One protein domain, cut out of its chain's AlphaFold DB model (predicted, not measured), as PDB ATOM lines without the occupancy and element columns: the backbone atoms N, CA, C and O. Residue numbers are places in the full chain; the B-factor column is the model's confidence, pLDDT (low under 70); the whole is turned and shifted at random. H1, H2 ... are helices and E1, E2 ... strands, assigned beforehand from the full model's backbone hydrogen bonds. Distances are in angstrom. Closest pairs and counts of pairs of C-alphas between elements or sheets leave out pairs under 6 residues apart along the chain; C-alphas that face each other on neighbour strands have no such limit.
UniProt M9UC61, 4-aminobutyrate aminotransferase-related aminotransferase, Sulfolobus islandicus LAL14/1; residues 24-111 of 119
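This is residues 24 to 111 of the 119 residues of the protein "4-aminobutyrate aminotransferase-related aminotransferase" of Sulfolobus islandicus LAL14/1 (UniProt M9UC61). A two-stranded hairpin, E1 and E2, lies between two helices: H2 runs beside it, mostly along E1, and H3 packs by its first half on E2. H1 makes an L-shaped corner with H2, and its residues 24 to 33 and 35 to 39 stick out free; after H3, residues 101 to 111 fold back as a tail. The 88 printed residues hold three named helices and two named strands, in the order H1 H2 E1 E2 H3, with an antiparallel sheet; the class is mixed. The whole is loose, with a radius of gyration of the C-alphas of 16.9 A, and elongated, spanning 51 by 28 by 26 A.

H1, residues 24 to 39, and H2, residues 42 to 57, are close but not clearly touching; the closest C-alphas are those of Ile 37 and Leu 43, 7.0 A apart. Their lines are only just about perpendicular, at 70.5 degrees. E1, residues 65 to 71, and E2, residues 74 to 81, form a hairpin, antiparallel at 167 degrees; N 66 and O 78 are within hydrogen-bond range at 2.8 A, as are N 71 and O 74 at 3.0 A. The closest C-alphas of H2 and E1 are those of Gly 50 and Leu 71, 6.9 A apart. Those of E2 and H3, residues 88 to 100, are Leu 79 and Ala 91, 6.4 A apart. H2 and H3 are apart. In H1, H2 and H3 every O i to N i+4 pair is within hydrogen-bond range.

H1 begins at C-alpha 24 (311.380, 193.675, 426.769) and is 22.2 A long; H2 is 22.1 A. E1 measures 18.3 A and E2 23.5 A. H3, 18.7 A, ends at C-alpha 100 (337.914, 208.880, 400.963).

The C-alphas of Pro 24 and Asp 82, the two farthest apart, are 53.0 A apart. The printed part has no cut, and no link is long. Confidence is low, with pLDDT under 70, at residues 109 to 111.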
ATOM      1  N   PRO A  24     312.460 192.700 426.950       95.75
ATOM      2  CA  PRO A  24     311.380 193.675 426.769       95.75
ATOM      3  C   PRO A  24     311.775 194.912 425.957       95.75
ATOM      4  O   PRO A  24     310.976 195.409 425.167       95.75
ATOM      5  N   LEU A  25     313.017 195.382 426.105       97.12
ATOM      6  CA  LEU A  25     313.523 196.529 425.354       97.12
ATOM      7  C   LEU A  25     313.624 196.221 423.855       97.12
ATOM      8  O   LEU A  25     313.169 197.007 423.028       97.12
ATOM      9  N   GLY A  26     314.179 195.060 423.503       96.44
ATOM     10  CA  GLY A  26     314.262 194.594 422.122       96.44
ATOM     11  C   GLY A  26     312.884 194.378 421.497       96.44
ATOM     12  O   GLY A  26     312.683 194.737 420.341       96.44
ATOM     13  N   LEU A  27     311.920 193.855 422.264       96.69
ATOM     14  CA  LEU A  27     310.538 193.700 421.803       96.69
ATOM     15  C   LEU A  27     309.867 195.054 421.540       96.69
ATOM     16  O   LEU A  27     309.265 195.232 420.484       96.69
ATOM     17  N   ALA A  28     310.014 196.019 422.454       97.94
ATOM     18  CA  ALA A  28     309.476 197.366 422.276       97.94
ATOM     19  C   ALA A  28     310.097 198.079 421.061       97.94
ATOM     20  O   ALA A  28     309.379 198.666 420.254       97.94
ATOM     21  N   ALA A  29     311.419 197.976 420.887       98.00
ATOM     22  CA  ALA A  29     312.111 198.542 419.731       98.00
ATOM     23  C   ALA A  29     311.684 197.872 418.414       98.00
ATOM     24  O   ALA A  29     311.475 198.555 417.413       98.00
ATOM     25  N   GLY A  30     311.523 196.544 418.417       97.88
ATOM     26  CA  GLY A  30     311.050 195.786 417.260       97.88
ATOM     27  C   GLY A  30     309.626 196.165 416.857       97.88
ATOM     28  O   GLY A  30     309.379 196.408 415.679       97.88
ATOM     29  N   LEU A  31     308.711 196.285 417.826       98.06
ATOM     30  CA  LEU A  31     307.343 196.738 417.574       98.06
ATOM     31  C   LEU A  31     307.329 198.147 416.972       98.06
ATOM     32  O   LEU A  31     306.735 198.349 415.917       98.06
ATOM     33  N   ALA A  32     308.056 199.090 417.578       98.31
ATOM     34  CA  ALA A  32     308.150 200.456 417.068       98.31
ATOM     35  C   ALA A  32     308.736 200.513 415.643       98.31
ATOM     36  O   ALA A  32     308.299 201.319 414.822       98.31
ATOM     37  N   ALA A  33     309.706 199.650 415.320       98.25
ATOM     38  CA  ALA A  33     310.261 199.554 413.971       98.25
ATOM     39  C   ALA A  33     309.226 199.047 412.952       98.25
ATOM     40  O   ALA A  33     309.144 199.595 411.852       98.25
ATOM     41  N   LEU A  34     308.424 198.039 413.309       98.25
ATOM     42  CA  LEU A  34     307.346 197.529 412.454       98.25
ATOM     43  C   LEU A  34     306.261 198.591 412.229       98.25
ATOM     44  O   LEU A  34     305.925 198.876 411.082       98.25
ATOM     45  N   GLU A  35     305.800 199.248 413.295       98.31
ATOM     46  CA  GLU A  35     304.830 200.348 413.209       98.31
ATOM     47  C   GLU A  35     305.348 201.492 412.328       98.31
ATOM     48  O   GLU A  35     304.600 202.072 411.542       98.31
ATOM     49  N   PHE A  36     306.641 201.812 412.419       98.31
ATOM     50  CA  PHE A  36     307.268 202.820 411.569       98.31
ATOM     51  C   PHE A  36     307.280 202.398 410.092       98.31
ATOM     52  O   PHE A  36     306.980 203.215 409.218       98.31
ATOM     53  N   ILE A  37     307.613 201.136 409.799       98.25
ATOM     54  CA  ILE A  37     307.615 200.603 408.429       98.25
ATOM     55  C   ILE A  37     306.226 200.732 407.797       98.25
ATOM     56  O   ILE A  37     306.133 201.201 406.660       98.25
ATOM     57  N   GLU A  38     305.176 200.361 408.532       97.75
ATOM     58  CA  GLU A  38     303.786 200.439 408.072       97.75
ATOM     59  C   GLU A  38     303.314 201.889 407.932       97.75
ATOM     60  O   GLU A  38     302.854 202.295 406.864       97.75
ATOM     61  N   LYS A  39     303.485 202.706 408.979       98.38
ATOM     62  CA  LYS A  39     302.998 204.093 409.029       98.38
ATOM     63  C   LYS A  39     303.559 204.974 407.915       98.38
ATOM     64  O   LYS A  39     302.866 205.875 407.446       98.38
ATOM     65  N   TYR A  40     304.813 204.754 407.524       97.88
ATOM     66  CA  TYR A  40     305.508 205.589 406.538       97.88
ATOM     67  C   TYR A  40     305.698 204.913 405.177       97.88
ATOM     68  O   TYR A  40     306.441 205.445 404.349       97.88
ATOM     69  N   ASP A  41     305.054 203.762 404.943       97.06
ATOM     70  CA  ASP A  41     305.143 202.994 403.693       97.06
ATOM     71  C   ASP A  41     306.601 202.836 403.211       97.06
ATOM     72  O   ASP A  41     306.997 203.145 402.076       97.06
ATOM     73  N   ILE A  42     307.460 202.409 404.144       98.12
ATOM     74  CA  ILE A  42     308.909 202.367 403.928       98.12
ATOM     75  C   ILE A  42     309.262 201.405 402.791       98.12
ATOM     76  O   ILE A  42     310.174 201.697 402.015       98.12
ATOM     77  N   LEU A  43     308.526 200.299 402.637       96.75
ATOM     78  CA  LEU A  43     308.795 199.295 401.605       96.75
ATOM     79  C   LEU A  43     308.647 199.874 400.192       96.75
ATOM     80  O   LEU A  43     309.561 199.729 399.376       96.75
ATOM     81  N   SER A  44     307.570 200.613 399.917       97.69
ATOM     82  CA  SER A  44     307.363 201.257 398.614       97.69
ATOM     83  C   SER A  44     308.427 202.317 398.331       97.69
ATOM     84  O   SER A  44     308.930 202.441 397.206       97.69
ATOM     85  N   ARG A  45     308.835 203.077 399.358       97.62
ATOM     86  CA  ARG A  45     309.944 204.035 399.242       97.62
ATOM     87  C   ARG A  45     311.258 203.330 398.897       97.62
ATOM     88  O   ARG A  45     311.957 203.788 397.992       97.62
ATOM     89  N   VAL A  46     311.587 202.247 399.600       98.12
ATOM     90  CA  VAL A  46     312.803 201.450 399.384       98.12
ATOM     91  C   VAL A  46     312.818 200.860 397.975       98.12
ATOM     92  O   VAL A  46     313.836 200.954 397.296       98.12
ATOM     93  N   GLN A  47     311.695 200.327 397.490       97.62
ATOM     94  CA  GLN A  47     311.599 199.784 396.135       97.62
ATOM     95  C   GLN A  47     311.826 200.866 395.071       97.62
ATOM     96  O   GLN A  47     312.651 200.698 394.173       97.62
ATOM     97  N   ARG A  48     311.144 202.013 395.193       97.69
ATOM     98  CA  ARG A  48     311.278 203.128 394.242       97.69
ATOM     99  C   ARG A  48     312.706 203.667 394.186       97.69
ATOM    100  O   ARG A  48     313.245 203.873 393.099       97.69
ATOM    101  N   LEU A  49     313.310 203.928 395.345       98.12
ATOM    102  CA  LEU A  49     314.656 204.498 395.417       98.12
ATOM    103  C   LEU A  49     315.731 203.470 395.050       98.12
ATOM    104  O   LEU A  49     316.673 203.823 394.349       98.12
ATOM    105  N   GLY A  50     315.565 202.207 395.442       97.75
ATOM    106  CA  GLY A  50     316.440 201.113 395.028       97.75
ATOM    107  C   GLY A  50     316.491 200.957 393.509       97.75
ATOM    108  O   GLY A  50     317.569 200.969 392.919       97.75
ATOM    109  N   ASN A  51     315.326 200.938 392.852       97.06
ATOM    110  CA  ASN A  51     315.237 200.884 391.389       97.06
ATOM    111  C   ASN A  51     315.905 202.093 390.721       97.06
ATOM    112  O   ASN A  51     316.543 201.949 389.679       97.06
ATOM    113  N   LYS A  52     315.785 203.285 391.322       97.81
ATOM    114  CA  LYS A  52     316.478 204.485 390.840       97.81
ATOM    115  C   LYS A  52     318.000 204.320 390.916       97.81
ATOM    116  O   LYS A  52     318.666 204.595 389.925       97.81
ATOM    117  N   ILE A  53     318.532 203.832 392.040       96.81
ATOM    118  CA  ILE A  53     319.973 203.593 392.216       96.81
ATOM    119  C   ILE A  53     320.481 202.584 391.183       96.81
ATOM    120  O   ILE A  53     321.466 202.858 390.504       96.81
ATOM    121  N   ILE A  54     319.796 201.446 391.018       95.94
ATOM    122  CA  ILE A  54     320.175 200.429 390.024       95.94
ATOM    123  C   ILE A  54     320.195 201.047 388.624       95.94
ATOM    124  O   ILE A  54     321.189 200.917 387.918       95.94
ATOM    125  N   LYS A  55     319.145 201.789 388.249       95.69
ATOM    126  CA  LYS A  55     319.060 202.459 386.946       95.69
ATOM    127  C   LYS A  55     320.221 203.425 386.718       95.69
ATOM    128  O   LYS A  55     320.783 203.429 385.629       95.69
ATOM    129  N   GLU A  56     320.569 204.239 387.712       95.94
ATOM    130  CA  GLU A  56     321.688 205.184 387.618       95.94
ATOM    131  C   GLU A  56     323.027 204.451 387.483       95.94
ATOM    132  O   GLU A  56     323.806 204.767 386.585       95.94
ATOM    133  N   LEU A  57     323.266 203.412 388.287       94.50
ATOM    134  CA  LEU A  57     324.480 202.597 388.195       94.50
ATOM    135  C   LEU A  57     324.609 201.896 386.836       94.50
ATOM    136  O   LEU A  57     325.706 201.838 386.289       94.50
ATOM    137  N   SER A  58     323.504 201.431 386.247       91.75
ATOM    138  CA  SER A  58     323.496 200.810 384.915       91.75
ATOM    139  C   SER A  58     323.875 201.774 383.785       91.75
ATOM    140  O   SER A  58     324.210 201.323 382.691       91.75
ATOM    141  N   THR A  59     323.844 203.093 384.013       94.81
ATOM    142  CA  THR A  59     324.333 204.069 383.021       94.81
ATOM    143  C   THR A  59     325.858 204.180 382.989       94.81
ATOM    144  O   THR A  59     326.417 204.683 382.012       94.81
ATOM    145  N   VAL A  60     326.546 203.690 384.026       92.62
ATOM    146  CA  VAL A  60     328.006 203.733 384.125       92.62
ATOM    147  C   VAL A  60     328.607 202.666 383.212       92.62
ATOM    148  O   VAL A  60     328.502 201.469 383.467       92.62
ATOM    149  N   LYS A  61     329.279 203.099 382.142       88.12
ATOM    150  CA  LYS A  61     329.994 202.196 381.234       88.12
ATOM    151  C   LYS A  61     331.422 201.980 381.724       88.12
ATOM    152  O   LYS A  61     332.270 202.855 381.569       88.12
ATOM    153  N   ASN A  62     331.689 200.809 382.296       90.12
ATOM    154  CA  ASN A  62     333.021 200.409 382.741       90.12
ATOM    155  C   ASN A  62     333.228 198.910 382.477       90.12
ATOM    156  O   ASN A  62     332.421 198.097 382.913       90.12
ATOM    157  N   SER A  63     334.316 198.540 381.795       90.50
ATOM    158  CA  SER A  63     334.648 197.140 381.472       90.50
ATOM    159  C   SER A  63     334.911 196.266 382.701       90.50
ATOM    160  O   SER A  63     334.881 195.041 382.605       90.50
ATOM    161  N   HIS A  64     335.163 196.887 383.853       93.38
ATOM    162  CA  HIS A  64     335.320 196.208 385.130       93.38
ATOM    163  C   HIS A  64     334.010 196.031 385.898       93.38
ATOM    164  O   HIS A  64     334.025 195.353 386.919       93.38
ATOM    165  N   MET A  65     332.893 196.613 385.455       92.06
ATOM    166  CA  MET A  65     331.574 196.376 386.046       92.06
ATOM    167  C   MET A  65     330.887 195.242 385.286       92.06
ATOM    168  O   MET A  65     330.537 195.402 384.120       92.06
ATOM    169  N   GLY A  66     330.740 194.089 385.940       90.62
ATOM    170  CA  GLY A  66     330.150 192.891 385.347       90.62
ATOM    171  C   GLY A  66     328.627 192.913 385.410       90.62
ATOM    172  O   GLY A  66     327.963 193.044 384.388       90.62
ATOM    173  N   ASP A  67     328.085 192.799 386.622       90.25
ATOM    174  CA  ASP A  67     326.644 192.726 386.874       90.25
ATOM    175  C   ASP A  67     326.230 193.683 388.000       90.25
ATOM    176  O   ASP A  67     326.997 193.955 388.928       90.25
ATOM    177  N   ILE A  68     325.004 194.195 387.922       92.94
ATOM    178  CA  ILE A  68     324.384 195.027 388.956       92.94
ATOM    179  C   ILE A  68     323.055 194.377 389.308       92.94
ATOM    180  O   ILE A  68     322.144 194.312 388.486       92.94
ATOM    181  N   ARG A  69     322.921 193.940 390.559       90.81
ATOM    182  CA  ARG A  69     321.737 193.215 391.028       90.81
ATOM    183  C   ARG A  69     321.336 193.652 392.421       90.81
ATOM    184  O   ARG A  69     322.176 194.047 393.225       90.81
ATOM    185  N   GLY A  70     320.052 193.556 392.729       90.94
ATOM    186  CA  GLY A  70     319.563 193.894 394.054       90.94
ATOM    187  C   GLY A  70     318.051 193.939 394.162       90.94
ATOM    188  O   GLY A  70     317.338 193.892 393.162       90.94
ATOM    189  N   LEU A  71     317.583 194.058 395.401       94.12
ATOM    190  CA  LEU A  71     316.180 194.258 395.742       94.12
ATOM    191  C   LEU A  71     316.086 195.365 396.794       94.12
ATOM    192  O   LEU A  71     316.656 195.257 397.883       94.12
ATOM    193  N   GLY A  72     315.385 196.452 396.469       95.69
ATOM    194  CA  GLY A  72     315.352 197.628 397.336       95.69
ATOM    195  C   GLY A  72     316.751 198.225 397.521       95.69
ATOM    196  O   GLY A  72     317.447 198.479 396.544       95.69
ATOM    197  N   PHE A  73     317.175 198.432 398.768       95.94
ATOM    198  CA  PHE A  73     318.520 198.933 399.091       95.94
ATOM    199  C   PHE A  73     319.583 197.846 399.267       95.94
ATOM    200  O   PHE A  73     320.753 198.167 399.462       95.94
ATOM    201  N   MET A  74     319.215 196.569 399.152       95.50
ATOM    202  CA  MET A  74     320.182 195.478 399.113       95.50
ATOM    203  C   MET A  74     320.711 195.339 397.682       95.50
ATOM    204  O   MET A  74     320.194 194.541 396.901       95.50
ATOM    205  N   ILE A  75     321.695 196.170 397.325       94.94
ATOM    206  CA  ILE A  75     322.262 196.275 395.972       94.94
ATOM    207  C   ILE A  75     323.726 195.837 395.992       94.94
ATOM    208  O   ILE A  75     324.507 196.273 396.836       94.94
ATOM    209  N   GLY A  76     324.100 194.985 395.040       93.56
ATOM    210  CA  GLY A  76     325.464 194.537 394.805       93.56
ATOM    211  C   GLY A  76     325.926 194.876 393.392       93.56
ATOM    212  O   GLY A  76     325.169 194.744 392.430       93.56
ATOM    213  N   ILE A  77     327.189 195.284 393.283       93.56
ATOM    214  CA  ILE A  77     327.888 195.493 392.014       93.56
ATOM    215  C   ILE A  77     329.000 194.452 391.939       93.56
ATOM    216  O   ILE A  77     329.877 194.408 392.806       93.56
ATOM    217  N   GLU A  78     328.961 193.607 390.919       92.38
ATOM    218  CA  GLU A  78     330.026 192.657 390.642       92.38
ATOM    219  C   GLU A  78     331.134 193.342 389.843       92.38
ATOM    220  O   GLU A  78     330.894 193.906 388.774       92.38
ATOM    221  N   LEU A  79     332.362 193.281 390.362       93.50
ATOM    222  CA  LEU A  79     333.538 193.769 389.655       93.50
ATOM    223  C   LEU A  79     334.337 192.613 389.068       93.50
ATOM    224  O   LEU A  79     334.636 191.637 389.762       93.50
ATOM    225  N   VAL A  80     334.723 192.762 387.803       93.62
ATOM    226  CA  VAL A  80     335.403 191.737 387.015       93.62
ATOM    227  C   VAL A  80     336.697 192.245 386.377       93.62
ATOM    228  O   VAL A  80     336.884 193.426 386.084       93.62
ATOM    229  N   LYS A  81     337.616 191.314 386.146       92.62
ATOM    230  CA  LYS A  81     338.830 191.462 385.359       92.62
ATOM    231  C   LYS A  81     338.625 190.708 384.052       92.62
ATOM    232  O   LYS A  81     338.018 189.633 384.042       92.62
ATOM    233  N   ASP A  82     339.095 191.292 382.954       87.31
ATOM    234  CA  ASP A  82     339.010 190.702 381.612       87.31
ATOM    235  C   ASP A  82     337.566 190.308 381.226       87.31
ATOM    236  O   ASP A  82     337.317 189.310 380.554       87.31
ATOM    237  N   GLY A  83     336.590 191.077 381.724       80.56
ATOM    238  CA  GLY A  83     335.162 190.929 381.441       80.56
ATOM    239  C   GLY A  83     334.444 189.758 382.120       80.56
ATOM    240  O   GLY A  83     333.225 189.685 382.008       80.56
ATOM    241  N   LYS A  84     335.141 188.839 382.806       83.06
ATOM    242  CA  LYS A  84     334.502 187.632 383.383       83.06
ATOM    243  C   LYS A  84     335.040 187.170 384.738       83.06
ATOM    244  O   LYS A  84     334.326 186.481 385.458       83.06
ATOM    245  N   ASN A  85     336.280 187.497 385.097       90.12
ATOM    246  CA  ASN A  85     336.906 186.947 386.301       90.12
ATOM    247  C   ASN A  85     336.642 187.844 387.516       90.12
ATOM    248  O   ASN A  85     336.946 189.028 387.426       90.12
ATOM    249  N   PRO A  86     336.173 187.341 388.671       91.25
ATOM    250  CA  PRO A  86     335.957 188.176 389.853       91.25
ATOM    251  C   PRO A  86     337.204 188.980 390.253       91.25
ATOM    252  O   PRO A  86     338.291 188.425 390.433       91.25
ATOM    253  N   TRP A  87     337.055 190.293 390.439       93.25
ATOM    254  CA  TRP A  87     338.173 191.207 390.684       93.25
ATOM    255  C   TRP A  87     338.156 191.795 392.097       93.25
ATOM    256  O   TRP A  87     337.819 192.954 392.336       93.25
ATOM    257  N   SER A  88     338.579 190.975 393.062       91.19
ATOM    258  CA  SER A  88     338.605 191.359 394.483       91.19
ATOM    259  C   SER A  88     339.527 192.545 394.788       91.19
ATOM    260  O   SER A  88     339.235 193.332 395.683       91.19
ATOM    261  N   GLU A  89     340.648 192.682 394.074       92.69
ATOM    262  CA  GLU A  89     341.579 193.800 394.276       92.69
ATOM    263  C   GLU A  89     340.960 195.135 393.836       92.69
ATOM    264  O   GLU A  89     341.057 196.124 394.559       92.69
ATOM    265  N   GLY A  90     340.261 195.156 392.697       92.56
ATOM    266  CA  GLY A  90     339.547 196.346 392.230       92.56
ATOM    267  C   GLY A  90     338.441 196.767 393.186       92.56
ATOM    268  O   GLY A  90     338.318 197.946 393.498       92.56
ATOM    269  N   ALA A  91     337.699 195.803 393.736       93.19
ATOM    270  CA  ALA A  91     336.673 196.089 394.733       93.19
ATOM    271  C   ALA A  91     337.238 196.752 395.997       93.19
ATOM    272  O   ALA A  91     336.638 197.696 396.504       93.19
ATOM    273  N   LYS A  92     338.423 196.337 396.464       94.38
ATOM    274  CA  LYS A  92     339.108 197.019 397.577       94.38
ATOM    275  C   LYS A  92     339.465 198.464 397.227       94.38
ATOM    276  O   LYS A  92     339.165 199.352 398.013       94.38
ATOM    277  N   LYS A  93     340.019 198.704 396.033       94.94
ATOM    278  CA  LYS A  93     340.347 200.064 395.562       94.94
ATOM    279  C   LYS A  93     339.107 200.956 395.494       94.94
ATOM    280  O   LYS A  93     339.159 202.104 395.917       94.94
ATOM    281  N   VAL A  94     337.984 200.421 395.011       94.38
ATOM    282  CA  VAL A  94     336.702 201.142 394.978       94.38
ATOM    283  C   VAL A  94     336.216 201.473 396.388       94.38
ATOM    284  O   VAL A  94     335.789 202.597 396.618       94.38
ATOM    285  N   ILE A  95     336.306 200.538 397.338       95.44
ATOM    286  CA  ILE A  95     335.906 200.775 398.735       95.44
ATOM    287  C   ILE A  95     336.785 201.843 399.392       95.44
ATOM    288  O   ILE A  95     336.263 202.740 400.049       95.44
ATOM    289  N   GLU A  96     338.102 201.779 399.199       97.00
ATOM    290  CA  GLU A  96     339.036 202.784 399.716       97.00
ATOM    291  C   GLU A  96     338.746 204.173 399.138       97.00
ATOM    292  O   GLU A  96     338.719 205.160 399.872       97.00
ATOM    293  N   GLU A  97     338.495 204.260 397.832       97.25
ATOM    294  CA  GLU A  97     338.175 205.523 397.168       97.25
ATOM    295  C   GLU A  97     336.799 206.063 397.576       97.25
ATOM    296  O   GLU A  97     336.646 207.261 397.812       97.25
ATOM    297  N   ALA A  98     335.801 205.190 397.721       96.69
ATOM    298  CA  ALA A  98     334.484 205.555 398.228       96.69
ATOM    299  C   ALA A  98     334.582 206.118 399.652       96.69
ATOM    300  O   ALA A  98     334.033 207.186 399.921       96.69
ATOM    301  N   LEU A  99     335.362 205.475 400.527       97.56
ATOM    302  CA  LEU A  99     335.584 205.940 401.893       97.56
ATOM    303  C   LEU A  99     336.247 207.322 401.923       97.56
ATOM    304  O   LEU A  99     335.784 208.199 402.651       97.56
ATOM    305  N   LYS A 100     337.276 207.555 401.098       98.31
ATOM    306  CA  LYS A 100     337.914 208.880 400.963       98.31
ATOM    307  C   LYS A 100     336.925 209.971 400.545       98.31
ATOM    308  O   LYS A 100     337.105 211.129 400.905       98.31
ATOM    309  N   ARG A 101     335.877 209.601 399.805       98.19
ATOM    310  CA  ARG A 101     334.793 210.491 399.360       98.19
ATOM    311  C   ARG A 101     333.603 210.539 400.325       98.19
ATOM    312  O   ARG A 101     332.603 211.176 400.008       98.19
ATOM    313  N   GLY A 102     333.695 209.890 401.487       98.00
ATOM    314  CA  GLY A 102     332.654 209.891 402.518       98.00
ATOM    315  C   GLY A 102     331.552 208.844 402.328       98.00
ATOM    316  O   GLY A 102     330.509 208.945 402.968       98.00
ATOM    317  N   LEU A 103     331.757 207.839 401.470       97.31
ATOM    318  CA  LEU A 103     330.811 206.750 401.233       97.31
ATOM    319  C   LEU A 103     331.333 205.429 401.809       97.31
ATOM    320  O   LEU A 103     332.343 204.887 401.363       97.31
ATOM    321  N   LEU A 104     330.596 204.871 402.771       96.12
ATOM    322  CA  LEU A 104     330.864 203.537 403.302       96.12
ATOM    323  C   LEU A 104     330.238 202.469 402.403       96.12
ATOM    324  O   LEU A 104     329.035 202.477 402.152       96.12
ATOM    325  N   VAL A 105     331.065 201.529 401.952       94.44
ATOM    326  CA  VAL A 105     330.654 200.378 401.140       94.44
ATOM    327  C   VAL A 105     331.358 199.132 401.649       94.44
ATOM    328  O   VAL A 105     332.521 199.181 402.051       94.44
ATOM    329  N   TYR A 106     330.656 198.005 401.616       90.56
ATOM    330  CA  TYR A 106     331.168 196.737 402.118       90.56
ATOM    331  C   TYR A 106     331.511 195.794 400.974       90.56
ATOM    332  O   TYR A 106     330.768 195.666 400.002       90.56
ATOM    333  N   LEU A 107     332.624 195.080 401.130       88.06
ATOM    334  CA  LEU A 107     332.950 193.967 400.255       88.06
ATOM    335  C   LEU A 107     332.160 192.740 400.702       88.06
ATOM    336  O   LEU A 107     332.404 192.211 401.786       88.06
ATOM    337  N   ASN A 108     331.288 192.232 399.839       79.31
ATOM    338  CA  ASN A 108     330.766 190.885 399.996       79.31
ATOM    339  C   ASN A 108     331.606 189.937 399.134       79.31
ATOM    340  O   ASN A 108     331.543 189.974 397.905       79.31
ATOM    341  N   LYS A 109     332.418 189.087 399.771       65.75
ATOM    342  CA  LYS A 109     332.938 187.900 399.092       65.75
ATOM    343  C   LYS A 109     331.754 186.954 398.986       65.75
ATOM    344  O   LYS A 109     331.427 186.325 399.987       65.75
ATOM    345  N   GLY A 110     331.102 186.936 397.821       56.06
ATOM    346  CA  GLY A 110     329.891 186.153 397.592       56.06
ATOM    347  C   GLY A 110     329.974 184.793 398.277       56.06
ATOM    348  O   GLY A 110     331.006 184.121 398.213       56.06
ATOM    349  N   PHE A 111     328.903 184.425 398.974       42.41
ATOM    350  CA  PHE A 111     328.766 183.105 399.565       42.41
ATOM    351  C   PHE A 111     328.934 182.093 398.423       42.41
ATOM    352  O   PHE A 111     328.055 181.966 397.572       42.41
TER     353      PHE A 111